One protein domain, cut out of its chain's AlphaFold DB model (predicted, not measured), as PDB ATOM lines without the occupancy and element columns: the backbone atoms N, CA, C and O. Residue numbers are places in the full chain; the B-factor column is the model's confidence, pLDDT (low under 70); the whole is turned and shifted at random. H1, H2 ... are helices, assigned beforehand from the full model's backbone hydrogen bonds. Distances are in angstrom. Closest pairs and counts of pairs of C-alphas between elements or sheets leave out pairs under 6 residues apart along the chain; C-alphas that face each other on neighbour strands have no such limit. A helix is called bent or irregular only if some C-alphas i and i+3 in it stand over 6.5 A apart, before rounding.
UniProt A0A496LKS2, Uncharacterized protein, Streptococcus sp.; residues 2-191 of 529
ATOM      1  N   ALA A   2     -36.567-106.855  32.668       25.09
ATOM      2  CA  ALA A   2     -37.378-107.931  32.060       25.09
ATOM      3  C   ALA A   2     -38.178-107.530  30.793       25.09
ATOM      4  O   ALA A   2     -38.156-108.264  29.816       25.09
ATOM      5  N   ILE A   3     -38.808-106.345  30.758       31.20
ATOM      6  CA  ILE A   3     -39.509-105.837  29.552       31.20
ATOM      7  C   ILE A   3     -38.522-105.465  28.423       31.20
ATOM      8  O   ILE A   3     -38.826-105.667  27.254       31.20
ATOM      9  N   ARG A   4     -37.306-104.999  28.762       36.97
ATOM     10  CA  ARG A   4     -36.237-104.718  27.777       36.97
ATOM     11  C   ARG A   4     -35.718-106.004  27.132       36.97
ATOM     12  O   ARG A   4     -35.530-106.042  25.929       36.97
ATOM     13  N   ASN A   5     -35.582-107.075  27.916       37.44
ATOM     14  CA  ASN A   5     -35.198-108.389  27.400       37.44
ATOM     15  C   ASN A   5     -36.273-109.012  26.492       37.44
ATOM     16  O   ASN A   5     -35.932-109.836  25.655       37.44
ATOM     17  N   ALA A   6     -37.545-108.618  26.619       38.66
ATOM     18  CA  ALA A   6     -38.623-109.106  25.758       38.66
ATOM     19  C   ALA A   6     -38.623-108.454  24.360       38.66
ATOM     20  O   ALA A   6     -38.854-109.156  23.383       38.66
ATOM     21  N   GLN A   7     -38.292-107.159  24.242       43.28
ATOM     22  CA  GLN A   7     -38.203-106.462  22.944       43.28
ATOM     23  C   GLN A   7     -37.051-106.981  22.063       43.28
ATOM     24  O   GLN A   7     -37.214-107.105  20.853       43.28
ATOM     25  N   PHE A   8     -35.913-107.367  22.653       49.31
ATOM     26  CA  PHE A   8     -34.798-107.968  21.904       49.31
ATOM     27  C   PHE A   8     -35.139-109.340  21.307       49.31
ATOM     28  O   PHE A   8     -34.668-109.663  20.220       49.31
ATOM     29  N   MET A   9     -35.982-110.121  21.991       49.78
ATOM     30  CA  MET A   9     -36.389-111.457  21.540       49.78
ATOM     31  C   MET A   9     -37.392-111.435  20.376       49.78
ATOM     32  O   MET A   9     -37.551-112.456  19.713       49.78
ATOM     33  N   GLU A  10     -38.057-110.305  20.101       56.47
ATOM     34  CA  GLU A  10     -38.910-110.158  18.909       56.47
ATOM     35  C   GLU A  10     -38.098-109.867  17.635       56.47
ATOM     36  O   GLU A  10     -38.526-110.235  16.542       56.47
ATOM     37  N   GLY A  11     -36.929-109.224  17.764       62.25
ATOM     38  CA  GLY A  11     -36.078-108.841  16.633       62.25
ATOM     39  C   GLY A  11     -34.964-109.840  16.305       62.25
ATOM     40  O   GLY A  11     -34.595-109.965  15.139       62.25
ATOM     41  N   LEU A  12     -34.426-110.555  17.301       72.31
ATOM     42  CA  LEU A  12     -33.334-111.523  17.145       72.31
ATOM     43  C   LEU A  12     -33.636-112.800  17.941       72.31
ATOM     44  O   LEU A  12     -33.919-112.735  19.139       72.31
ATOM     45  N   SER A  13     -33.576-113.963  17.284       77.88
ATOM     46  CA  SER A  13     -33.913-115.238  17.929       77.88
ATOM     47  C   SER A  13     -32.877-115.640  18.985       77.88
ATOM     48  O   SER A  13     -31.709-115.245  18.925       77.88
ATOM     49  N   PHE A  14     -33.289-116.457  19.958       75.56
ATOM     50  CA  PHE A  14     -32.360-116.998  20.952       75.56
ATOM     51  C   PHE A  14     -31.276-117.854  20.286       75.56
ATOM     52  O   PHE A  14     -30.114-117.801  20.690       75.56
ATOM     53  N   GLU A  15     -31.638-118.599  19.241       77.06
ATOM     54  CA  GLU A  15     -30.711-119.377  18.426       77.06
ATOM     55  C   GLU A  15     -29.648-118.488  17.769       77.06
ATOM     56  O   GLU A  15     -28.465-118.821  17.829       77.06
ATOM     57  N   ASP A  16     -30.030-117.331  17.219       82.81
ATOM     58  CA  ASP A  16     -29.085-116.378  16.621       82.81
ATOM     59  C   ASP A  16     -28.148-115.760  17.667       82.81
ATOM     60  O   ASP A  16     -26.950-115.604  17.423       82.81
ATOM     61  N   VAL A  17     -28.669-115.417  18.851       77.62
ATOM     62  CA  VAL A  17     -27.848-114.911  19.963       77.62
ATOM     63  C   VAL A  17     -26.854-115.980  20.419       77.62
ATOM     64  O   VAL A  17     -25.673-115.684  20.609       77.62
ATOM     65  N   ALA A  18     -27.305-117.227  20.562       75.06
ATOM     66  CA  ALA A  18     -26.443-118.346  20.917       75.06
ATOM     67  C   ALA A  18     -25.367-118.589  19.848       75.06
ATOM     68  O   ALA A  18     -24.204-118.788  20.200       75.06
ATOM     69  N   GLU A  19     -25.716-118.505  18.562       83.50
ATOM     70  CA  GLU A  19     -24.763-118.600  17.451       83.50
ATOM     71  C   GLU A  19     -23.680-117.518  17.548       83.50
ATOM     72  O   GLU A  19     -22.492-117.831  17.465       83.50
ATOM     73  N   LEU A  20     -24.064-116.260  17.794       81.56
ATOM     74  CA  LEU A  20     -23.121-115.147  17.949       81.56
ATOM     75  C   LEU A  20     -22.173-115.347  19.140       81.56
ATOM     76  O   LEU A  20     -20.982-115.043  19.032       81.56
ATOM     77  N   ILE A  21     -22.673-115.871  20.264       77.19
ATOM     78  CA  ILE A  21     -21.855-116.181  21.447       77.19
ATOM     79  C   ILE A  21     -20.880-117.322  21.137       77.19
ATOM     80  O   ILE A  21     -19.683-117.196  21.394       77.19
ATOM     81  N   VAL A  22     -21.364-118.422  20.550       83.12
ATOM     82  CA  VAL A  22     -20.535-119.585  20.184       83.12
ATOM     83  C   VAL A  22     -19.459-119.200  19.168       83.12
ATOM     84  O   VAL A  22     -18.324-119.663  19.266       83.12
ATOM     85  N   ALA A  23     -19.780-118.310  18.229       82.88
ATOM     86  CA  ALA A  23     -18.838-117.775  17.251       82.88
ATOM     87  C   ALA A  23     -17.868-116.723  17.833       82.88
ATOM     88  O   ALA A  23     -17.038-116.188  17.094       82.88
ATOM     89  N   GLY A  24     -17.973-116.391  19.126       81.25
ATOM     90  CA  GLY A  24     -17.156-115.370  19.790       81.25
ATOM     91  C   GLY A  24     -17.400-113.949  19.274       81.25
ATOM     92  O   GLY A  24     -16.540-113.084  19.425       81.25
ATOM     93  N   ARG A  25     -18.543-113.707  18.623       82.12
ATOM     94  CA  ARG A  25     -18.935-112.407  18.051       82.12
ATOM     95  C   ARG A  25     -19.761-111.560  19.012       82.12
ATOM     96  O   ARG A  25     -19.759-110.338  18.886       82.12
ATOM     97  N   LEU A  26     -20.400-112.197  19.992       75.69
ATOM     98  CA  LEU A  26     -21.028-111.542  21.133       75.69
ATOM     99  C   LEU A  26     -20.325-111.976  22.427       75.69
ATOM    100  O   LEU A  26     -20.223-113.166  22.723       75.69
ATOM    101  N   SER A  27     -19.826-111.009  23.188       70.94
ATOM    102  CA  SER A  27     -19.089-111.173  24.441       70.94
ATOM    103  C   SER A  27     -19.644-110.216  25.506       70.94
ATOM    104  O   SER A  27     -20.385-109.288  25.173       70.94
ATOM    105  N   PRO A  28     -19.280-110.365  26.792       66.50
ATOM    106  CA  PRO A  28     -19.665-109.397  27.822       66.50
ATOM    107  C   PRO A  28     -19.253-107.948  27.510       66.50
ATOM    108  O   PRO A  28     -19.874-107.016  28.013       66.50
ATOM    109  N   GLU A  29     -18.228-107.753  26.679       59.69
ATOM    110  CA  GLU A  29     -17.683-106.439  26.319       59.69
ATOM    111  C   GLU A  29     -18.536-105.718  25.268       59.69
ATOM    112  O   GLU A  29     -18.557-104.489  25.245       59.69
ATOM    113  N   ASN A  30     -19.258-106.461  24.421       60.78
ATOM    114  CA  ASN A  30     -20.095-105.900  23.356       60.78
ATOM    115  C   ASN A  30     -21.572-106.331  23.438       60.78
ATOM    116  O   ASN A  30     -22.347-106.018  22.543       60.78
ATOM    117  N   ILE A  31     -22.006-106.991  24.519       66.88
ATOM    118  CA  ILE A  31     -23.402-107.433  24.693       66.88
ATOM    119  C   ILE A  31     -24.409-106.274  24.690       66.88
ATOM    120  O   ILE A  31     -25.570-106.460  24.329       66.88
ATOM    121  N   SER A  32     -23.962-105.060  25.033       62.09
ATOM    122  CA  SER A  32     -24.773-103.843  24.929       62.09
ATOM    123  C   SER A  32     -25.147-103.486  23.490       62.09
ATOM    124  O   SER A  32     -26.054-102.691  23.289       62.09
ATOM    125  N   GLU A  33     -24.504-104.072  22.477       65.56
ATOM    126  CA  GLU A  33     -24.902-103.912  21.074       65.56
ATOM    127  C   GLU A  33     -26.340-104.387  20.825       65.56
ATOM    128  O   GLU A  33     -27.036-103.811  19.991       65.56
ATOM    129  N   LEU A  34     -26.829-105.360  21.604       67.06
ATOM    130  CA  LEU A  34     -28.226-105.797  21.542       67.06
ATOM    131  C   LEU A  34     -29.201-104.657  21.859       67.06
ATOM    132  O   LEU A  34     -30.294-104.643  21.304       67.06
ATOM    133  N   GLU A  35     -28.790-103.654  22.649       64.00
ATOM    134  CA  GLU A  35     -29.609-102.478  22.986       64.00
ATOM    135  C   GLU A  35     -29.975-101.608  21.775       64.00
ATOM    136  O   GLU A  35     -30.850-100.746  21.878       64.00
ATOM    137  N   SER A  36     -29.333-101.838  20.627       68.00
ATOM    138  CA  SER A  36     -29.653-101.160  19.370       68.00
ATOM    139  C   SER A  36     -30.838-101.756  18.609       68.00
ATOM    140  O   SER A  36     -31.315-101.114  17.678       68.00
ATOM    141  N   ILE A  37     -31.337-102.935  18.997       72.25
ATOM    142  CA  ILE A  37     -32.547-103.524  18.414       72.25
ATOM    143  C   ILE A  37     -33.765-102.779  18.970       72.25
ATOM    144  O   ILE A  37     -34.062-102.844  20.165       72.25
ATOM    145  N   GLN A  38     -34.463-102.070  18.090       71.38
ATOM    146  CA  GLN A  38     -35.629-101.244  18.406       71.38
ATOM    147  C   GLN A  38     -36.826-101.528  17.494       71.38
ATOM    148  O   GLN A  38     -37.943-101.145  17.835       71.38
ATOM    149  N   ASP A  39     -36.608-102.206  16.367       76.12
ATOM    150  CA  ASP A  39     -37.647-102.600  15.417       76.12
ATOM    151  C   ASP A  39     -37.402-104.026  14.877       76.12
ATOM    152  O   ASP A  39     -36.314-104.597  14.994       76.12
ATOM    153  N   ALA A  40     -38.428-104.631  14.280       82.25
ATOM    154  CA  ALA A  40     -38.451-106.031  13.858       82.25
ATOM    155  C   ALA A  40     -37.422-106.378  12.764       82.25
ATOM    156  O   ALA A  40     -37.124-107.551  12.548       82.25
ATOM    157  N   GLY A  41     -36.901-105.385  12.039       85.69
ATOM    158  CA  GLY A  41     -35.852-105.563  11.033       85.69
ATOM    159  C   GLY A  41     -34.425-105.499  11.585       85.69
ATOM    160  O   GLY A  41     -33.488-105.799  10.846       85.69
ATOM    161  N   ASP A  42     -34.235-105.133  12.854       82.50
ATOM    162  CA  ASP A  42     -32.909-104.804  13.388       82.50
ATOM    163  C   ASP A  42     -32.035-106.024  13.674       82.50
ATOM    164  O   ASP A  42     -30.824-105.982  13.455       82.50
ATOM    165  N   GLY A  43     -32.621-107.129  14.139       87.19
ATOM    166  CA  GLY A  43     -31.849-108.313  14.522       87.19
ATOM    167  C   GLY A  43     -31.034-108.916  13.371       87.19
ATOM    168  O   GLY A  43     -29.825-109.086  13.540       87.19
ATOM    169  N   PRO A  44     -31.617-109.191  12.186       91.69
ATOM    170  CA  PRO A  44     -30.857-109.691  11.037       91.69
ATOM    171  C   PRO A  44     -29.708-108.765  10.611       91.69
ATOM    172  O   PRO A  44     -28.641-109.240  10.204       91.69
ATOM    173  N   ILE A  45     -29.899-107.447  10.737       92.31
ATOM    174  CA  ILE A  45     -28.869-106.446  10.440       92.31
ATOM    175  C   ILE A  45     -27.745-106.521  11.465       92.31
ATOM    176  O   ILE A  45     -26.584-106.690  11.081       92.31
ATOM    177  N   LEU A  46     -28.077-106.481  12.755       85.44
ATOM    178  CA  LEU A  46     -27.090-106.574  13.825       85.44
ATOM    179  C   LEU A  46     -26.294-107.878  13.745       85.44
ATOM    180  O   LEU A  46     -25.068-107.859  13.844       85.44
ATOM    181  N   LYS A  47     -26.971-109.004  13.497       91.06
ATOM    182  CA  LYS A  47     -26.323-110.303  13.289       91.06
ATOM    183  C   LYS A  47     -25.307-110.226  12.153       91.06
ATOM    184  O   LYS A  47     -24.172-110.659  12.329       91.06
ATOM    185  N   THR A  48     -25.691-109.657  11.011       94.56
ATOM    186  CA  THR A  48     -24.799-109.519   9.851       94.56
ATOM    187  C   THR A  48     -23.581-108.659  10.187       94.56
ATOM    188  O   THR A  48     -22.463-109.075   9.891       94.56
ATOM    189  N   LEU A  49     -23.776-107.517  10.860       88.00
ATOM    190  CA  LEU A  49     -22.696-106.630  11.310       88.00
ATOM    191  C   LEU A  49     -21.720-107.342  12.263       88.00
ATOM    192  O   LEU A  49     -20.508-107.268  12.074       88.00
ATOM    193  N   LEU A  50     -22.225-108.074  13.259       86.56
ATOM    194  CA  LEU A  50     -21.390-108.797  14.230       86.56
ATOM    195  C   LEU A  50     -20.675-110.010  13.613       86.56
ATOM    196  O   LEU A  50     -19.569-110.369  14.025       86.56
ATOM    197  N   MET A  51     -21.277-110.620  12.592       90.00
ATOM    198  CA  MET A  51     -20.713-111.745  11.841       90.00
ATOM    199  C   MET A  51     -19.766-111.310  10.718       90.00
ATOM    200  O   MET A  51     -19.443-112.119   9.846       90.00
ATOM    201  N   GLU A  52     -19.275-110.066  10.736       91.94
ATOM    202  CA  GLU A  52     -18.328-109.577   9.737       91.94
ATOM    203  C   GLU A  52     -17.124-110.532   9.588       91.94
ATOM    204  O   GLU A  52     -16.338-110.795  10.515       91.94
ATOM    205  N   GLY A  53     -17.010-111.088   8.380       88.62
ATOM    206  CA  GLY A  53     -15.994-112.054   7.991       88.62
ATOM    207  C   GLY A  53     -14.712-111.408   7.465       88.62
ATOM    208  O   GLY A  53     -14.526-110.186   7.478       88.62
ATOM    209  N   LYS A  54     -13.796-112.260   6.989       91.81
ATOM    210  CA  LYS A  54     -12.578-111.818   6.291       91.81
ATOM    211  C   LYS A  54     -12.867-111.388   4.852       91.81
ATOM    212  O   LYS A  54     -12.232-110.448   4.385       91.81
ATOM    213  N   ASP A  55     -13.811-112.056   4.189       95.88
ATOM    214  CA  ASP A  55     -14.285-111.662   2.865       95.88
ATOM    215  C   ASP A  55     -15.178-110.422   2.994       95.88
ATOM    216  O   ASP A  55     -16.299-110.484   3.506       95.88
ATOM    217  N   LYS A  56     -14.625-109.272   2.606       96.50
ATOM    218  CA  LYS A  56     -15.320-107.989   2.696       96.50
ATOM    219  C   LYS A  56     -16.318-107.804   1.560       96.50
ATOM    220  O   LYS A  56     -17.362-107.214   1.807       96.50
ATOM    221  N   GLU A  57     -16.048-108.340   0.372       96.88
ATOM    222  CA  GLU A  57     -16.964-108.234  -0.769       96.88
ATOM    223  C   GLU A  57     -18.252-109.008  -0.455       96.88
ATOM    224  O   GLU A  57     -19.351-108.462  -0.565       96.88
ATOM    225  N   GLU A  58     -18.118-110.236   0.061       97.81
ATOM    226  CA  GLU A  58     -19.255-111.054   0.495       97.81
ATOM    227  C   GLU A  58     -20.017-110.410   1.664       97.81
ATOM    228  O   GLU A  58     -21.251-110.399   1.677       97.81
ATOM    229  N   PHE A  59     -19.302-109.853   2.646       98.19
ATOM    230  CA  PHE A  59     -19.918-109.150   3.774       98.19
ATOM    231  C   PHE A  59     -20.769-107.961   3.312       98.19
ATOM    232  O   PHE A  59     -21.922-107.842   3.723       98.19
ATOM    233  N   PHE A  60     -20.233-107.112   2.434       98.31
ATOM    234  CA  PHE A  60     -20.948-105.938   1.938       98.31
ATOM    235  C   PHE A  60     -22.109-106.297   1.004       98.31
ATOM    236  O   PHE A  60     -23.168-105.675   1.094       98.31
ATOM    237  N   ALA A  61     -21.976-107.349   0.191       98.25
ATOM    238  CA  ALA A  61     -23.095-107.891  -0.581       98.25
ATOM    239  C   ALA A  61     -24.227-108.405   0.330       98.25
ATOM    240  O   ALA A  61     -25.400-108.095   0.111       98.25
ATOM    241  N   LYS A  62     -23.889-109.154   1.392       98.19
ATOM    242  CA  LYS A  62     -24.861-109.606   2.404       98.19
ATOM    243  C   LYS A  62     -25.547-108.429   3.084       98.19
ATOM    244  O   LYS A  62     -26.772-108.413   3.151       98.19
ATOM    245  N   LEU A  63     -24.779-107.433   3.526       97.75
ATOM    246  CA  LEU A  63     -25.304-106.234   4.175       97.75
ATOM    247  C   LEU A  63     -26.276-105.480   3.252       97.75
ATOM    248  O   LEU A  63     -27.369-105.112   3.685       97.75
ATOM    249  N   GLY A  64     -25.926-105.325   1.970       97.62
ATOM    250  CA  GLY A  64     -26.761-104.693   0.943       97.62
ATOM    251  C   GLY A  64     -27.983-105.507   0.502       97.62
ATOM    252  O   GLY A  64     -28.850-104.962  -0.172       97.62
ATOM    253  N   SER A  65     -28.089-106.783   0.885       97.81
ATOM    254  CA  SER A  65     -29.230-107.662   0.560       97.81
ATOM    255  C   SER A  65     -30.324-107.676   1.638       97.81
ATOM    256  O   SER A  65     -31.370-108.301   1.450       97.81
ATOM    257  N   LEU A  66     -30.084-107.042   2.791       96.50
ATOM    258  CA  LEU A  66     -31.014-107.058   3.922       96.50
ATOM    259  C   LEU A  66     -32.255-106.198   3.654       96.50
ATOM    260  O   LEU A  66     -32.183-105.140   3.030       96.50
ATOM    261  N   ASP A  67     -33.401-106.646   4.174       95.19
ATOM    262  CA  ASP A  67     -34.659-105.903   4.110       95.19
ATOM    263  C   ASP A  67     -34.715-104.866   5.235       95.19
ATOM    264  O   ASP A  67     -34.942-105.191   6.398       95.19
ATOM    265  N   THR A  68     -34.524-103.603   4.874       94.94
ATOM    266  CA  THR A  68     -34.438-102.485   5.822       94.94
ATOM    267  C   THR A  68     -35.772-101.778   6.043       94.94
ATOM    268  O   THR A  68     -35.828-100.803   6.791       94.94
ATOM    269  N   ARG A  69     -36.880-102.249   5.452       93.75
ATOM    270  CA  ARG A  69     -38.192-101.575   5.569       93.75
ATOM    271  C   ARG A  69     -38.672-101.430   7.015       93.75
ATOM    272  O   ARG A  69     -39.382-100.477   7.309       93.75
ATOM    273  N   LYS A  70     -38.271-102.354   7.893       89.94
ATOM    274  CA  LYS A  70     -38.561-102.354   9.337       89.94
ATOM    275  C   LYS A  70     -37.303-102.181  10.199       89.94
ATOM    276  O   LYS A  70     -37.254-102.682  11.314       89.94
ATOM    277  N   ALA A  71     -36.248-101.587   9.648       85.44
ATOM    278  CA  ALA A  71     -35.047-101.265  10.412       85.44
ATOM    279  C   ALA A  71     -35.226 -99.920  11.120       85.44
ATOM    280  O   ALA A  71     -35.703 -98.961  10.502       85.44
ATOM    281  N   SER A  72     -34.807 -99.824  12.373       76.56
ATOM    282  CA  SER A  72     -34.758 -98.563  13.105       76.56
ATOM    283  C   SER A  72     -33.685 -97.632  12.535       76.56
ATOM    284  O   SER A  72     -32.725 -98.056  11.885       76.56
ATOM    285  N   GLU A  73     -33.833 -96.332  12.780       73.69
ATOM    286  CA  GLU A  73     -32.841 -95.333  12.363       73.69
ATOM    287  C   GLU A  73     -31.480 -95.585  13.021       73.69
ATOM    288  O   GLU A  73     -30.455 -95.545  12.348       73.69
ATOM    289  N   ILE A  74     -31.469 -95.947  14.308       71.31
ATOM    290  CA  ILE A  74     -30.243 -96.265  15.055       71.31
ATOM    291  C   ILE A  74     -29.504 -97.454  14.435       71.31
ATOM    292  O   ILE A  74     -28.276 -97.422  14.315       71.31
ATOM    293  N   MET A  75     -30.227 -98.490  14.003       79.88
ATOM    294  CA  MET A  75     -29.607 -99.622  13.319       79.88
ATOM    295  C   MET A  75     -29.021 -99.207  11.965       79.88
ATOM    296  O   MET A  75     -27.903 -99.592  11.622       79.88
ATOM    297  N   MET A  76     -29.727 -98.364  11.214       84.88
ATOM    298  CA  MET A  76     -29.243 -97.870   9.923       84.88
ATOM    299  C   MET A  76     -28.032 -96.944  10.055       84.88
ATOM    300  O   MET A  76     -27.142 -97.014   9.212       84.88
ATOM    301  N   VAL A  77     -27.917 -96.167  11.136       77.81
ATOM    302  CA  VAL A  77     -26.695 -95.408  11.459       77.81
ATOM    303  C   VAL A  77     -25.499 -96.339  11.674       77.81
ATOM    304  O   VAL A  77     -24.406 -96.032  11.207       77.81
ATOM    305  N   LYS A  78     -25.677 -97.517  12.292       79.69
ATOM    306  CA  LYS A  78     -24.593 -98.514  12.422       79.69
ATOM    307  C   LYS A  78     -24.170 -99.096  11.072       79.69
ATOM    308  O   LYS A  78     -22.974 -99.249  10.818       79.69
ATOM    309  N   VAL A  79     -25.138 -99.413  10.208       87.31
ATOM    310  CA  VAL A  79     -24.864 -99.855   8.828       87.31
ATOM    311  C   VAL A  79     -24.102 -98.768   8.073       87.31
ATOM    312  O   VAL A  79     -23.098 -99.062   7.419       87.31
ATOM    313  N   TYR A  80     -24.545 -97.516   8.201       87.88
ATOM    314  CA  TYR A  80     -23.922 -96.368   7.563       87.88
ATOM    315  C   TYR A  80     -22.490 -96.152   8.042       87.88
ATOM    316  O   TYR A  80     -21.588 -96.147   7.215       87.88
ATOM    317  N   ASP A  81     -22.250 -96.084   9.352       78.56
ATOM    318  CA  ASP A  81     -20.911 -95.913   9.931       78.56
ATOM    319  C   ASP A  81     -19.931 -96.997   9.451       78.56
ATOM    320  O   ASP A  81     -18.806 -96.709   9.030       78.56
ATOM    321  N   ARG A  82     -20.354 -98.269   9.432       89.06
ATOM    322  CA  ARG A  82     -19.498 -99.335   8.900       89.06
ATOM    323  C   ARG A  82     -19.234 -99.157   7.403       89.06
ATOM    324  O   ARG A  82     -18.109 -99.406   6.964       89.06
ATOM    325  N   THR A  83     -20.232 -98.733   6.633       93.31
ATOM    326  CA  THR A  83     -20.101 -98.461   5.192       93.31
ATOM    327  C   THR A  83     -19.184 -97.266   4.932       93.31
ATOM    328  O   THR A  83     -18.313 -97.342   4.072       93.31
ATOM    329  N   PHE A  84     -19.279 -96.211   5.736       86.94
ATOM    330  CA  PHE A  84     -18.422 -95.033   5.675       86.94
ATOM    331  C   PHE A  84     -16.957 -95.360   5.988       86.94
ATOM    332  O   PHE A  84     -16.043 -94.937   5.283       86.94
ATOM    333  N   ARG A  85     -16.700 -96.229   6.969       85.31
ATOM    334  CA  ARG A  85     -15.338 -96.739   7.204       85.31
ATOM    335  C   ARG A  85     -14.775 -97.499   5.997       85.31
ATOM    336  O   ARG A  85     -13.573 -97.431   5.739       85.31
ATOM    337  N   GLU A  86     -15.621 -98.191   5.231       92.50
ATOM    338  CA  GLU A  86     -15.205 -98.790   3.957       92.50
ATOM    339  C   GLU A  86     -15.004 -97.744   2.859       92.50
ATOM    340  O   GLU A  86     -14.024 -97.867   2.133       92.50
ATOM    341  N   GLN A  87     -15.842 -96.703   2.777       91.44
ATOM    342  CA  GLN A  87     -15.640 -95.537   1.903       91.44
ATOM    343  C   GLN A  87     -14.244 -94.956   2.083       91.44
ATOM    344  O   GLN A  87     -13.495 -94.854   1.116       91.44
ATOM    345  N   LYS A  88     -13.858 -94.643   3.321       86.19
ATOM    346  CA  LYS A  88     -12.530 -94.101   3.631       86.19
ATOM    347  C   LYS A  88     -11.416 -95.034   3.157       86.19
ATOM    348  O   LYS A  88     -10.510 -94.617   2.443       86.19
ATOM    349  N   ARG A  89     -11.526 -96.330   3.468       91.50
ATOM    350  CA  ARG A  89     -10.563 -97.346   3.015       91.50
ATOM    351  C   ARG A  89     -10.511 -97.471   1.487       91.50
ATOM    352  O   ARG A  89      -9.427 -97.686   0.941       91.50
ATOM    353  N   ALA A  90     -11.654 -97.395   0.813       90.50
ATOM    354  CA  ALA A  90     -11.768 -97.472  -0.638       90.50
ATOM    355  C   ALA A  90     -11.138 -96.244  -1.298       90.50
ATOM    356  O   ALA A  90     -10.374 -96.396  -2.247       90.50
ATOM    357  N   GLU A  91     -11.374 -95.053  -0.747       88.00
ATOM    358  CA  GLU A  91     -10.774 -93.801  -1.200       88.00
ATOM    359  C   GLU A  91      -9.247 -93.796  -1.070       88.00
ATOM    360  O   GLU A  91      -8.570 -93.339  -1.996       88.00
ATOM    361  N   ASP A  92      -8.718 -94.321   0.037       87.56
ATOM    362  CA  ASP A  92      -7.277 -94.392   0.301       87.56
ATOM    363  C   ASP A  92      -6.571 -95.403  -0.612       87.56
ATOM    364  O   ASP A  92      -5.438 -95.189  -1.044       87.56
ATOM    365  N   LYS A  93      -7.229 -96.532  -0.901       89.50
ATOM    366  CA  LYS A  93      -6.650 -97.627  -1.701       89.50
ATOM    367  C   LYS A  93      -7.054 -97.606  -3.170       89.50
ATOM    368  O   LYS A  93      -6.581 -98.455  -3.921       89.50
ATOM    369  N   ASN A  94      -7.926 -96.681  -3.555       87.12
ATOM    370  CA  ASN A  94      -8.597 -96.658  -4.849       87.12
ATOM    371  C   ASN A  94      -9.247 -98.016  -5.208       87.12
ATOM    372  O   ASN A  94      -9.066 -98.538  -6.306       87.12
ATOM    373  N   ASP A  95      -9.954 -98.627  -4.251       89.88
ATOM    374  CA  ASP A  95     -10.574 -99.955  -4.393       89.88
ATOM    375  C   ASP A  95     -12.012 -99.952  -3.862       89.88
ATOM    376  O   ASP A  95     -12.252-100.151  -2.670       89.88
ATOM    377  N   PHE A  96     -12.962 -99.758  -4.777       90.69
ATOM    378  CA  PHE A  96     -14.388 -99.589  -4.487       90.69
ATOM    379  C   PHE A  96     -15.205-100.883  -4.599       90.69
ATOM    380  O   PHE A  96     -16.425-100.846  -4.447       90.69
ATOM    381  N   ARG A  97     -14.567-102.043  -4.816       94.62
ATOM    382  CA  ARG A  97     -15.267-103.319  -5.076       94.62
ATOM    383  C   ARG A  97     -16.254-103.717  -3.977       94.62
ATOM    384  O   ARG A  97     -17.321-104.237  -4.275       94.62
ATOM    385  N   ASN A  98     -15.925-103.439  -2.717       96.56
ATOM    386  CA  ASN A  98     -16.798-103.756  -1.585       96.56
ATOM    387  C   ASN A  98     -18.068-102.889  -1.576       96.56
ATOM    388  O   ASN A  98     -19.163-103.395  -1.352       96.56
ATOM    389  N   LEU A  99     -17.933-101.593  -1.866       95.44
ATOM    390  CA  LEU A  99     -19.073-100.678  -1.964       95.44
ATOM    391  C   LEU A  99     -19.914-100.983  -3.202       95.44
ATOM    392  O   LEU A  99     -21.140-100.973  -3.129       95.44
ATOM    393  N   GLU A 100     -19.266-101.340  -4.312       95.94
ATOM    394  CA  GLU A 100     -19.953-101.814  -5.509       95.94
ATOM    395  C   GLU A 100     -20.766-103.081  -5.217       95.94
ATOM    396  O   GLU A 100     -21.936-103.152  -5.585       95.94
ATOM    397  N   ALA A 101     -20.196-104.054  -4.502       97.94
ATOM    398  CA  ALA A 101     -20.904-105.273  -4.122       97.94
ATOM    399  C   ALA A 101     -22.158-104.978  -3.282       97.94
ATOM    400  O   ALA A 101     -23.209-105.578  -3.517       97.94
ATOM    401  N   MET A 102     -22.079-104.013  -2.359       98.25
ATOM    402  CA  MET A 102     -23.239-103.536  -1.603       98.25
ATOM    403  C   MET A 102     -24.288-102.883  -2.512       98.25
ATOM    404  O   MET A 102     -25.463-103.235  -2.439       98.25
ATOM    405  N   ALA A 103     -23.880-101.959  -3.385       97.25
ATOM    406  CA  ALA A 103     -24.787-101.235  -4.276       97.25
ATOM    407  C   ALA A 103     -25.482-102.176  -5.278       97.25
ATOM    408  O   ALA A 103     -26.691-102.071  -5.505       97.25
ATOM    409  N   ILE A 104     -24.748-103.150  -5.825       98.19
ATOM    410  CA  ILE A 104     -25.304-104.209  -6.674       98.19
ATOM    411  C   ILE A 104     -26.335-105.020  -5.893       98.19
ATOM    412  O   ILE A 104     -27.447-105.194  -6.390       98.19
ATOM    413  N   ALA A 105     -26.009-105.469  -4.677       98.44
ATOM    414  CA  ALA A 105     -26.935-106.231  -3.843       98.44
ATOM    415  C   ALA A 105     -28.227-105.452  -3.549       98.44
ATOM    416  O   ALA A 105     -29.315-106.012  -3.681       98.44
ATOM    417  N   ILE A 106     -28.131-104.149  -3.260       98.44
ATOM    418  CA  ILE A 106     -29.297-103.262  -3.108       98.44
ATOM    419  C   ILE A 106     -30.127-103.251  -4.400       98.44
ATOM    420  O   ILE A 106     -31.342-103.439  -4.360       98.44
ATOM    421  N   SER A 107     -29.482-103.093  -5.559       98.00
ATOM    422  CA  SER A 107     -30.153-103.027  -6.866       98.00
ATOM    423  C   SER A 107     -30.799-104.336  -7.338       98.00
ATOM    424  O   SER A 107     -31.618-104.332  -8.260       98.00
ATOM    425  N   GLN A 108     -30.427-105.461  -6.728       97.81
ATOM    426  CA  GLN A 108     -31.010-106.776  -6.991       97.81
ATOM    427  C   GLN A 108     -32.248-107.054  -6.134       97.81
ATOM    428  O   GLN A 108     -32.953-108.032  -6.380       97.81
ATOM    429  N   GLN A 109     -32.539-106.215  -5.138       98.25
ATOM    430  CA  GLN A 109     -33.744-106.362  -4.336       98.25
ATOM    431  C   GLN A 109     -35.000-105.922  -5.103       98.25
ATOM    432  O   GLN A 109     -34.942-105.159  -6.069       98.25
ATOM    433  N   ASP A 110     -36.165-106.356  -4.610       97.62
ATOM    434  CA  ASP A 110     -37.445-105.743  -4.973       97.62
ATOM    435  C   ASP A 110     -37.395-104.222  -4.759       97.62
ATOM    436  O   ASP A 110     -36.830-103.738  -3.772       97.62
ATOM    437  N   TYR A 111     -38.019-103.479  -5.668       96.62
ATOM    438  CA  TYR A 111     -38.005-102.025  -5.728       96.62
ATOM    439  C   TYR A 111     -38.343-101.377  -4.387       96.62
ATOM    440  O   TYR A 111     -37.665-100.440  -3.970       96.62
ATOM    441  N   HIS A 112     -39.352-101.875  -3.666       96.25
ATOM    442  CA  HIS A 112     -39.739-101.270  -2.393       96.25
ATOM    443  C   HIS A 112     -38.690-101.483  -1.299       96.25
ATOM    444  O   HIS A 112     -38.554-100.634  -0.418       96.25
ATOM    445  N   LYS A 113     -37.940-102.588  -1.350       97.62
ATOM    446  CA  LYS A 113     -36.830-102.837  -0.425       97.62
ATOM    447  C   LYS A 113     -35.608-102.001  -0.792       97.62
ATOM    448  O   LYS A 113     -35.087-101.306   0.074       97.62
ATOM    449  N   ALA A 114     -35.214-101.998  -2.067       98.06
ATOM    450  CA  ALA A 114     -34.096-101.198  -2.569       98.06
ATOM    451  C   ALA A 114     -34.296 -99.701  -2.279       98.06
ATOM    452  O   ALA A 114     -33.392 -99.016  -1.790       98.06
ATOM    453  N   ARG A 115     -35.523 -99.209  -2.498       96.31
ATOM    454  CA  ARG A 115     -35.919 -97.832  -2.195       96.31
ATOM    455  C   ARG A 115     -35.829 -97.519  -0.703       96.31
ATOM    456  O   ARG A 115     -35.246 -96.501  -0.350       96.31
ATOM    457  N   ALA A 116     -36.376 -98.376   0.162       96.00
ATOM    458  CA  ALA A 116     -36.308 -98.175   1.611       96.00
ATOM    459  C   ALA A 116     -34.863 -98.194   2.132       96.00
ATOM    460  O   ALA A 116     -34.514 -97.392   2.995       96.00
ATOM    461  N   TYR A 117     -34.018 -99.062   1.573       98.06
ATOM    462  CA  TYR A 117     -32.597 -99.126   1.906       98.06
ATOM    463  C   TYR A 117     -31.886 -97.824   1.549       98.06
ATOM    464  O   TYR A 117     -31.243 -97.217   2.403       98.06
ATOM    465  N   SER A 118     -32.043 -97.377   0.305       97.38
ATOM    466  CA  SER A 118     -31.401 -96.164  -0.209       97.38
ATOM    467  C   SER A 118     -31.855 -94.917   0.561       97.38
ATOM    468  O   SER A 118     -31.031 -94.099   0.962       97.38
ATOM    469  N   GLU A 119     -33.154 -94.815   0.864       95.31
ATOM    470  CA  GLU A 119     -33.727 -93.762   1.712       95.31
ATOM    471  C   GLU A 119     -33.098 -93.743   3.111       95.31
ATOM    472  O   GLU A 119     -32.587 -92.713   3.550       95.31
ATOM    473  N   LYS A 120     -33.086 -94.889   3.799       93.12
ATOM    474  CA  LYS A 120     -32.570 -94.992   5.169       93.12
ATOM    475  C   LYS A 120     -31.062 -94.767   5.259       93.12
ATOM    476  O   LYS A 120     -30.617 -94.173   6.232       93.12
ATOM    477  N   MET A 121     -30.284 -95.196   4.263       94.62
ATOM    478  CA  MET A 121     -28.848 -94.894   4.200       94.62
ATOM    479  C   MET A 121     -28.590 -93.404   3.965       94.62
ATOM    480  O   MET A 121     -27.681 -92.851   4.572       94.62
ATOM    481  N   THR A 122     -29.408 -92.744   3.140       91.94
ATOM    482  CA  THR A 122     -29.316 -91.290   2.933       91.94
ATOM    483  C   THR A 122     -29.569 -90.547   4.251       91.94
ATOM    484  O   THR A 122     -28.746 -89.739   4.665       91.94
ATOM    485  N   ILE A 123     -30.652 -90.890   4.962       85.06
ATOM    486  CA  ILE A 123     -31.003 -90.304   6.271       85.06
ATOM    487  C   ILE A 123     -29.924 -90.589   7.328       85.06
ATOM    488  O   ILE A 123     -29.548 -89.704   8.092       85.06
ATOM    489  N   ALA A 124     -29.401 -91.816   7.375       80.38
ATOM    490  CA  ALA A 124     -28.349 -92.189   8.314       80.38
ATOM    491  C   ALA A 124     -27.041 -91.416   8.070       80.38
ATOM    492  O   ALA A 124     -26.356 -91.060   9.028       80.38
ATOM    493  N   GLY A 125     -26.714 -91.125   6.809       81.75
ATOM    494  CA  GLY A 125     -25.561 -90.296   6.464       81.75
ATOM    495  C   GLY A 125     -25.732 -88.827   6.832       81.75
ATOM    496  O   GLY A 125     -24.773 -88.208   7.288       81.75
ATOM    497  N   ASP A 126     -26.952 -88.289   6.744       79.75
ATOM    498  CA  ASP A 126     -27.243 -86.955   7.282       79.75
ATOM    499  C   ASP A 126     -27.070 -86.923   8.803       79.75
ATOM    500  O   ASP A 126     -26.462 -85.997   9.333       79.75
ATOM    501  N   ALA A 127     -27.540 -87.954   9.511       73.38
ATOM    502  CA  ALA A 127     -27.335 -88.070  10.954       73.38
ATOM    503  C   ALA A 127     -25.840 -88.140  11.324       73.38
ATOM    504  O   ALA A 127     -25.420 -87.512  12.297       73.38
ATOM    505  N   TYR A 128     -25.031 -88.851  10.530       73.50
ATOM    506  CA  TYR A 128     -23.572 -88.870  10.675       73.50
ATOM    507  C   TYR A 128     -22.965 -87.471  10.477       73.50
ATOM    508  O   TYR A 128     -22.176 -87.016  11.308       73.50
ATOM    509  N   GLU A 129     -23.392 -86.753   9.432       76.50
ATOM    510  CA  GLU A 129     -22.922 -85.396   9.121       76.50
ATOM    511  C   GLU A 129     -23.193 -84.415  10.266       76.50
ATOM    512  O   GLU A 129     -22.332 -83.615  10.628       76.50
ATOM    513  N   LEU A 130     -24.367 -84.502  10.900       71.44
ATOM    514  CA  LEU A 130     -24.712 -83.663  12.054       71.44
ATOM    515  C   LEU A 130     -23.732 -83.855  13.220       71.44
ATOM    516  O   LEU A 130     -23.406 -82.886  13.912       71.44
ATOM    517  N   GLY A 131     -23.225 -85.074  13.414       66.81
ATOM    518  CA  GLY A 131     -22.154 -85.352  14.370       66.81
ATOM    519  C   GLY A 131     -20.886 -84.558  14.048       66.81
ATOM    520  O   GLY A 131     -20.404 -83.805  14.898       66.81
ATOM    521  N   LEU A 132     -20.408 -84.647  12.802       69.44
ATOM    522  CA  LEU A 132     -19.212 -83.931  12.335       69.44
ATOM    523  C   LEU A 132     -19.357 -82.413  12.464       69.44
ATOM    524  O   LEU A 132     -18.442 -81.738  12.939       69.44
ATOM    525  N   ILE A 133     -20.524 -81.869  12.108       71.12
ATOM    526  CA  ILE A 133     -20.814 -80.439  12.264       71.12
ATOM    527  C   ILE A 133     -20.704 -80.031  13.734       71.12
ATOM    528  O   ILE A 133     -20.086 -79.011  14.047       71.12
ATOM    529  N   GLY A 134     -21.291 -80.809  14.647       66.31
ATOM    530  CA  GLY A 134     -21.219 -80.540  16.084       66.31
ATOM    531  C   GLY A 134     -19.775 -80.460  16.587       66.31
ATOM    532  O   GLY A 134     -19.418 -79.521  17.308       66.31
ATOM    533  N   GLU A 135     -18.929 -81.396  16.161       67.19
ATOM    534  CA  GLU A 135     -17.513 -81.424  16.530       67.19
ATOM    535  C   GLU A 135     -16.718 -80.268  15.907       67.19
ATOM    536  O   GLU A 135     -15.969 -79.579  16.610       67.19
ATOM    537  N   ALA A 136     -16.919 -79.979  14.621       75.31
ATOM    538  CA  ALA A 136     -16.230 -78.886  13.940       75.31
ATOM    539  C   ALA A 136     -16.602 -77.515  14.527       75.31
ATOM    540  O   ALA A 136     -15.736 -76.662  14.743       75.31
ATOM    541  N   ARG A 137     -17.872 -77.316  14.897       80.19
ATOM    542  CA  ARG A 137     -18.316 -76.116  15.618       80.19
ATOM    543  C   ARG A 137     -17.647 -75.983  16.976       80.19
ATOM    544  O   ARG A 137     -17.300 -74.871  17.364       80.19
ATOM    545  N   ALA A 138     -17.427 -77.067  17.717       70.50
ATOM    546  CA  ALA A 138     -16.715 -76.991  18.996       70.50
ATOM    547  C   ALA A 138     -15.269 -76.479  18.837       70.50
ATOM    548  O   ALA A 138     -14.714 -75.885  19.764       70.50
ATOM    549  N   LEU A 139     -14.678 -76.661  17.651       77.06
ATOM    550  CA  LEU A 139     -13.349 -76.163  17.302       77.06
ATOM    551  C   LEU A 139     -13.332 -74.715  16.789       77.06
ATOM    552  O   LEU A 139     -12.282 -74.072  16.835       77.06
ATOM    553  N   ASN A 140     -14.462 -74.175  16.338       85.12
ATOM    554  CA  ASN A 140     -14.546 -72.780  15.919       85.12
ATOM    555  C   ASN A 140     -14.553 -71.856  17.148       85.12
ATOM    556  O   ASN A 140     -15.493 -71.860  17.955       85.12
ATOM    557  N   ALA A 141     -13.472 -71.103  17.344       85.62
ATOM    558  CA  ALA A 141     -13.242 -70.379  18.585       85.62
ATOM    559  C   ALA A 141     -14.161 -69.154  18.733       85.62
ATOM    560  O   ALA A 141     -14.470 -68.444  17.779       85.62
ATOM    561  N   GLN A 142     -14.556 -68.864  19.974       88.50
ATOM    562  CA  GLN A 142     -15.259 -67.627  20.310       88.50
ATOM    563  C   GLN A 142     -14.271 -66.541  20.754       88.50
ATOM    564  O   GLN A 142     -13.421 -66.773  21.622       88.50
ATOM    565  N   LEU A 143     -14.434 -65.329  20.229       90.56
ATOM    566  CA  LEU A 143     -13.688 -64.141  20.618       90.56
ATOM    567  C   LEU A 143     -14.316 -63.485  21.860       90.56
ATOM    568  O   LEU A 143     -15.165 -62.596  21.783       90.56
ATOM    569  N   LYS A 144     -13.874 -63.904  23.048       86.50
ATOM    570  CA  LYS A 144     -14.494 -63.532  24.339       86.50
ATOM    571  C   LYS A 144     -14.351 -62.062  24.754       86.50
ATOM    572  O   LYS A 144     -15.036 -61.621  25.670       86.50
ATOM    573  N   GLY A 145     -13.459 -61.300  24.126       88.25
ATOM    574  CA  GLY A 145     -13.187 -59.915  24.514       88.25
ATOM    575  C   GLY A 145     -12.364 -59.157  23.479       88.25
ATOM    576  O   GLY A 145     -11.943 -59.727  22.479       88.25
ATOM    577  N   ASN A 146     -12.140 -57.868  23.730       89.00
ATOM    578  CA  ASN A 146     -11.421 -56.941  22.844       89.00
ATOM    579  C   ASN A 146     -10.086 -56.454  23.446       89.00
ATOM    580  O   ASN A 146      -9.599 -55.352  23.178       89.00
ATOM    581  N   ASN A 147      -9.495 -57.272  24.317       91.00
ATOM    582  CA  ASN A 147      -8.171 -57.048  24.882       91.00
ATOM    583  C   ASN A 147      -7.153 -58.019  24.271       91.00
ATOM    584  O   ASN A 147      -7.517 -59.039  23.684       91.00
ATOM    585  N   ARG A 148      -5.864 -57.703  24.445       91.38
ATOM    586  CA  ARG A 148      -4.764 -58.483  23.874       91.38
ATOM    587  C   ARG A 148      -4.800 -59.951  24.296       91.38
ATOM    588  O   ARG A 148      -4.597 -60.815  23.457       91.38
ATOM    589  N   SER A 149      -5.103 -60.243  25.562       93.44
ATOM    590  CA  SER A 149      -5.170 -61.626  26.050       93.44
ATOM    591  C   SER A 149      -6.269 -62.427  25.349       93.44
ATOM    592  O   SER A 149      -6.018 -63.545  24.917       93.44
ATOM    593  N   SER A 150      -7.469 -61.856  25.210       92.44
ATOM    594  CA  SER A 150      -8.605 -62.526  24.568       92.44
ATOM    595  C   SER A 150      -8.372 -62.774  23.078       92.44
ATOM    596  O   SER A 150      -8.719 -63.842  22.583       92.44
ATOM    597  N   VAL A 151      -7.771 -61.811  22.375       93.38
ATOM    598  CA  VAL A 151      -7.443 -61.947  20.948       93.38
ATOM    599  C   VAL A 151      -6.342 -62.985  20.727       93.38
ATOM    600  O   VAL A 151      -6.471 -63.833  19.850       93.38
ATOM    601  N   LEU A 152      -5.286 -62.979  21.546       92.75
ATOM    602  CA  LEU A 152      -4.222 -63.981  21.440       92.75
ATOM    603  C   LEU A 152      -4.731 -65.397  21.749       92.75
ATOM    604  O   LEU A 152      -4.360 -66.330  21.043       92.75
ATOM    605  N   GLU A 153      -5.610 -65.558  22.745       92.75
ATOM    606  CA  GLU A 153      -6.255 -66.847  23.038       92.75
ATOM    607  C   GLU A 153      -7.109 -67.331  21.855       92.75
ATOM    608  O   GLU A 153      -7.062 -68.512  21.510       92.75
ATOM    609  N   TYR A 154      -7.869 -66.431  21.220       93.31
ATOM    610  CA  TYR A 154      -8.655 -66.738  20.024       93.31
ATOM    611  C   TYR A 154      -7.761 -67.206  18.866       93.31
ATOM    612  O   TYR A 154      -7.954 -68.317  18.373       93.31
ATOM    613  N   ASN A 155      -6.742 -66.420  18.497       93.06
ATOM    614  CA  ASN A 155      -5.827 -66.756  17.399       93.06
ATOM    615  C   ASN A 155      -5.127 -68.096  17.644       93.06
ATOM    616  O   ASN A 155      -5.077 -68.943  16.757       93.06
ATOM    617  N   GLN A 156      -4.628 -68.314  18.866       92.88
ATOM    618  CA  GLN A 156      -3.952 -69.556  19.231       92.88
ATOM    619  C   GLN A 156      -4.891 -70.764  19.129       92.88
ATOM    620  O   GLN A 156      -4.481 -71.824  18.665       92.88
ATOM    621  N   LYS A 157      -6.153 -70.628  19.555       89.56
ATOM    622  CA  LYS A 157      -7.146 -71.703  19.417       89.56
ATOM    623  C   LYS A 157      -7.454 -72.008  17.958       89.56
ATOM    624  O   LYS A 157      -7.471 -73.180  17.602       89.56
ATOM    625  N   MET A 158      -7.665 -70.983  17.132       92.12
ATOM    626  CA  MET A 158      -7.920 -71.168  15.702       92.12
ATOM    627  C   MET A 158      -6.742 -71.857  15.006       92.12
ATOM    628  O   MET A 158      -6.954 -72.819  14.270       92.12
ATOM    629  N   ASP A 159      -5.508 -71.444  15.304       91.56
ATOM    630  CA  ASP A 159      -4.300 -72.059  14.743       91.56
ATOM    631  C   ASP A 159      -4.140 -73.524  15.185       91.56
ATOM    632  O   ASP A 159      -4.005 -74.422  14.352       91.56
ATOM    633  N   ASN A 160      -4.294 -73.804  16.485       88.06
ATOM    634  CA  ASN A 160      -4.239 -75.168  17.027       88.06
ATOM    635  C   ASN A 160      -5.326 -76.089  16.442       88.06
ATOM    636  O   ASN A 160      -5.114 -77.295  16.297       88.06
ATOM    637  N   ASN A 161      -6.501 -75.540  16.128       85.56
ATOM    638  CA  ASN A 161      -7.642 -76.300  15.626       85.56
ATOM    639  C   ASN A 161      -7.623 -76.486  14.101       85.56
ATOM    640  O   ASN A 161      -8.329 -77.356  13.589       85.56
ATOM    641  N   LYS A 162      -6.790 -75.730  13.376       92.12
ATOM    642  CA  LYS A 162      -6.723 -75.709  11.908       92.12
ATOM    643  C   LYS A 162      -6.562 -77.092  11.280       92.12
ATOM    644  O   LYS A 162      -7.288 -77.424  10.348       92.12
ATOM    645  N   SER A 163      -5.645 -77.920  11.789       87.75
ATOM    646  CA  SER A 163      -5.437 -79.273  11.244       87.75
ATOM    647  C   SER A 163      -6.679 -80.148  11.403       87.75
ATOM    648  O   SER A 163      -7.087 -80.802  10.453       87.75
ATOM    649  N   LYS A 164      -7.319 -80.109  12.577       81.25
ATOM    650  CA  LYS A 164      -8.520 -80.908  12.850       81.25
ATOM    651  C   LYS A 164      -9.710 -80.471  11.998       81.25
ATOM    652  O   LYS A 164     -10.431 -81.314  11.491       81.25
ATOM    653  N   LEU A 165      -9.886 -79.165  11.785       84.50
ATOM    654  CA  LEU A 165     -10.916 -78.641  10.879       84.50
ATOM    655  C   LEU A 165     -10.704 -79.119   9.431       84.50
ATOM    656  O   LEU A 165     -11.666 -79.449   8.745       84.50
ATOM    657  N   ARG A 166      -9.448 -79.222   8.978       91.69
ATOM    658  CA  ARG A 166      -9.113 -79.794   7.661       91.69
ATOM    659  C   ARG A 166      -9.386 -81.294   7.582       91.69
ATOM    660  O   ARG A 166      -9.782 -81.775   6.522       91.69
ATOM    661  N   ASP A 167      -9.184 -82.025   8.673       80.25
ATOM    662  CA  ASP A 167      -9.530 -83.446   8.739       80.25
ATOM    663  C   ASP A 167     -11.053 -83.637   8.672       80.25
ATOM    664  O   ASP A 167     -11.519 -84.423   7.845       80.25
ATOM    665  N   TYR A 168     -11.827 -82.832   9.414       80.81
ATOM    666  CA  TYR A 168     -13.290 -82.831   9.319       80.81
ATOM    667  C   TYR A 168     -13.789 -82.483   7.921       80.81
ATOM    668  O   TYR A 168     -14.685 -83.158   7.430       80.81
ATOM    669  N   LYS A 169     -13.179 -81.514   7.230       87.94
ATOM    670  CA  LYS A 169     -13.525 -81.225   5.829       87.94
ATOM    671  C   LYS A 169     -13.419 -82.460   4.943       87.94
ATOM    672  O   LYS A 169     -14.361 -82.785   4.232       87.94
ATOM    673  N   LYS A 170     -12.286 -83.165   4.997       85.88
ATOM    674  CA  LYS A 170     -12.074 -84.382   4.197       85.88
ATOM    675  C   LYS A 170     -13.070 -85.482   4.558       85.88
ATOM    676  O   LYS A 170     -13.418 -86.303   3.711       85.88
ATOM    677  N   GLU A 171     -13.464 -85.551   5.824       84.00
ATOM    678  CA  GLU A 171     -14.456 -86.505   6.305       84.00
ATOM    679  C   GLU A 171     -15.860 -86.172   5.789       84.00
ATOM    680  O   GLU A 171     -16.488 -87.037   5.183       84.00
ATOM    681  N   MET A 172     -16.288 -84.915   5.910       85.88
ATOM    682  CA  MET A 172     -17.557 -84.397   5.385       85.88
ATOM    683  C   MET A 172     -17.644 -84.535   3.857       85.88
ATOM    684  O   MET A 172     -18.657 -84.983   3.329       85.88
ATOM    685  N   GLU A 173     -16.564 -84.257   3.121       86.00
ATOM    686  CA  GLU A 173     -16.499 -84.479   1.668       86.00
ATOM    687  C   GLU A 173     -16.676 -85.962   1.305       86.00
ATOM    688  O   GLU A 173     -17.378 -86.300   0.350       86.00
ATOM    689  N   SER A 174     -16.066 -86.867   2.076       86.00
ATOM    690  CA  SER A 174     -16.246 -88.312   1.901       86.00
ATOM    691  C   SER A 174     -17.676 -88.745   2.232       86.00
ATOM    692  O   SER A 174     -18.248 -89.579   1.527       86.00
ATOM    693  N   ASN A 175     -18.280 -88.142   3.258       86.62
ATOM    694  CA  ASN A 175     -19.649 -88.429   3.667       86.62
ATOM    695  C   ASN A 175     -20.638 -87.969   2.592       86.62
ATOM    696  O   ASN A 175     -21.464 -88.755   2.128       86.62
ATOM    697  N   LYS A 176     -20.461 -86.745   2.077       87.25
ATOM    698  CA  LYS A 176     -21.189 -86.202   0.921       87.25
ATOM    699  C   LYS A 176     -21.120 -87.148  -0.277       87.25
ATOM    700  O   LYS A 176     -22.153 -87.413  -0.894       87.25
ATOM    701  N   ARG A 177     -19.943 -87.712  -0.589       87.00
ATOM    702  CA  ARG A 177     -19.782 -88.729  -1.649       87.00
ATOM    703  C   ARG A 177     -20.602 -89.987  -1.387       87.00
ATOM    704  O   ARG A 177     -21.266 -90.478  -2.294       87.00
ATOM    705  N   LEU A 178     -20.592 -90.513  -0.170       90.75
ATOM    706  CA  LEU A 178     -21.334 -91.732   0.136       90.75
ATOM    707  C   LEU A 178     -22.858 -91.508   0.173       90.75
ATOM    708  O   LEU A 178     -23.608 -92.330  -0.350       90.75
ATOM    709  N   VAL A 179     -23.332 -90.402   0.752       90.31
ATOM    710  CA  VAL A 179     -24.770 -90.067   0.796       90.31
ATOM    711  C   VAL A 179     -25.342 -89.892  -0.601       90.31
ATOM    712  O   VAL A 179     -26.379 -90.467  -0.928       90.31
ATOM    713  N   SER A 180     -24.641 -89.146  -1.446       88.19
ATOM    714  CA  SER A 180     -25.074 -88.873  -2.814       88.19
ATOM    715  C   SER A 180     -25.151 -90.127  -3.696       88.19
ATOM    716  O   SER A 180     -26.015 -90.187  -4.571       88.19
ATOM    717  N   LEU A 181     -24.351 -91.174  -3.432       92.25
ATOM    718  CA  LEU A 181     -24.545 -92.495  -4.047       92.25
ATOM    719  C   LEU A 181     -25.928 -93.063  -3.711       92.25
ATOM    720  O   LEU A 181     -26.682 -93.414  -4.616       92.25
ATOM    721  N   PHE A 182     -26.279 -93.148  -2.425       94.69
ATOM    722  CA  PHE A 182     -27.569 -93.706  -2.001       94.69
ATOM    723  C   PHE A 182     -28.751 -92.853  -2.461       94.69
ATOM    724  O   PHE A 182     -29.784 -93.395  -2.858       94.69
ATOM    725  N   GLU A 183     -28.586 -91.536  -2.502       90.88
ATOM    726  CA  GLU A 183     -29.575 -90.643  -3.089       90.88
ATOM    727  C   GLU A 183     -29.760 -90.918  -4.584       90.88
ATOM    728  O   GLU A 183     -30.896 -91.065  -5.037       90.88
ATOM    729  N   ALA A 184     -28.669 -91.081  -5.339       90.12
ATOM    730  CA  ALA A 184     -28.718 -91.434  -6.754       90.12
ATOM    731  C   ALA A 184     -29.428 -92.776  -6.992       90.12
ATOM    732  O   ALA A 184     -30.209 -92.881  -7.942       90.12
ATOM    733  N   LEU A 185     -29.233 -93.774  -6.120       94.31
ATOM    734  CA  LEU A 185     -29.987 -95.035  -6.175       94.31
ATOM    735  C   LEU A 185     -31.491 -94.808  -5.963       94.31
ATOM    736  O   LEU A 185     -32.314 -95.361  -6.701       94.31
ATOM    737  N   TYR A 186     -31.852 -93.976  -4.981       93.56
ATOM    738  CA  TYR A 186     -33.242 -93.678  -4.644       93.56
ATOM    739  C   TYR A 186     -33.966 -92.943  -5.777       93.56
ATOM    740  O   TYR A 186     -35.021 -93.401  -6.228       93.56
ATOM    741  N   VAL A 187     -33.412 -91.819  -6.248       88.56
ATOM    742  CA  VAL A 187     -34.086 -90.950  -7.228       88.56
ATOM    743  C   VAL A 187     -34.197 -91.625  -8.593       88.56
ATOM    744  O   VAL A 187     -35.217 -91.487  -9.258       88.56
ATOM    745  N   ASN A 188     -33.216 -92.448  -8.981       89.12
ATOM    746  CA  ASN A 188     -33.249 -93.175 -10.255       89.12
ATOM    747  C   ASN A 188     -34.088 -94.462 -10.224       89.12
ATOM    748  O   ASN A 188     -34.151 -95.173 -11.232       89.12
ATOM    749  N   HIS A 189     -34.770 -94.752  -9.110       92.56
ATOM    750  CA  HIS A 189     -35.605 -95.941  -8.931       92.56
ATOM    751  C   HIS A 189     -34.845 -97.265  -9.110       92.56
ATOM    752  O   HIS A 189     -35.369 -98.205  -9.710       92.56
ATOM    753  N   ILE A 190     -33.611 -97.343  -8.612       96.00
ATOM    754  CA  ILE A 190     -32.823 -98.578  -8.653       96.00
ATOM    755  C   ILE A 190     -33.525 -99.679  -7.834       96.00
ATOM    756  O   ILE A 190     -34.027 -99.428  -6.738       96.00
ATOM    757  N   GLY A 191     -33.582-100.895  -8.383       97.00
ATOM    758  CA  GLY A 191     -34.327-102.030  -7.835       97.00
ATOM    759  C   GLY A 191     -35.179-102.744  -8.888       97.00
ATOM    760  O   GLY A 191     -35.341-102.279 -10.020       97.00
TER     761      GLY A 191
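This is residues 2 to 191 of the 529 residues of an uncharacterized protein of Streptococcus sp. (UniProt A0A496LKS2). A loose head of shorter helices, H1 to H7, has a long arm leading away from it: H8 and H9b lie side by side, running opposite ways, and H9a makes the far end. H4 and H6 each touch four other helices: H4 joins H1, H2, H5 and H6 within the head, while H6 touches H4 and H7 there and is crossed by H8, with H9b also packing on it. The printed part has 190 residues with nine named helices, H1 to H9 in order, and no named strand: all helix, loose, radius of gyration of the C-alphas 20.2 A, spans 66 by 44 by 29 A.

Start at H1, residues 2 to 11; it touches H4, residues 42 to 50, only at their ends, C-alphas of Gly 11 and Gly 43 being closest at 4.8 A. H2, residues 14 to 22, only just touches H4, with 3 pairs of C-alphas within 8 A, Leu 20 and Lys 47 closest at 7.4 A. H3, residues 31 to 36, touches no helix. H5, residues 56 to 64, makes a hairpin with H4, their closest C-alphas, Thr 48 and Leu 63, 6.6 A apart. H7, residues 97 to 107, touches H5, closest at C-alphas Ala 61 and Met 102, 4.5 A. H6, residues 73 to 93, and H8, residues 111 to 139, touch about perpendicular at 76 degrees through residues 73 to 81 and 120 to 128 alone, closest at C-alphas Val 77 and Ala 124, 4.8 A. H9, residues 148 to 187, was assigned as one helix by its hydrogen bonds but is bent, C-alphas 160 and 163 being 7.2 A apart; its arms are H9a, 148 to 160, and H9b, 163 to 187. H9b touches H8 at a shallow tilt of 16 degrees, closest at C-alphas Ser 118 and Phe 182, 4.9 A. O i to N i+4 pairs are within hydrogen-bond range throughout H2, H4 to H8, H9a and H9b, but 2 of 6 in H1 and 0 of 2 in H3, where O i to N i+3 gives 6 of 7 and 3 of 3.

Find C-alpha 2 at (-37.378, -107.931, 32.060), where H1 begins. H6 spans 29.8 A and H8 42.5 A; H9b spans 36.0 A, ending at C-alpha 187 (-34.086, -90.950, -7.228).

The farthest C-alphas, Glu 15 and Asn 147, are 66.6 A apart. The printed part has no cut and no long link; pLDDT is under 70 at residues 2 to 11, 28 to 36, 131 to 132 and 134 to 135.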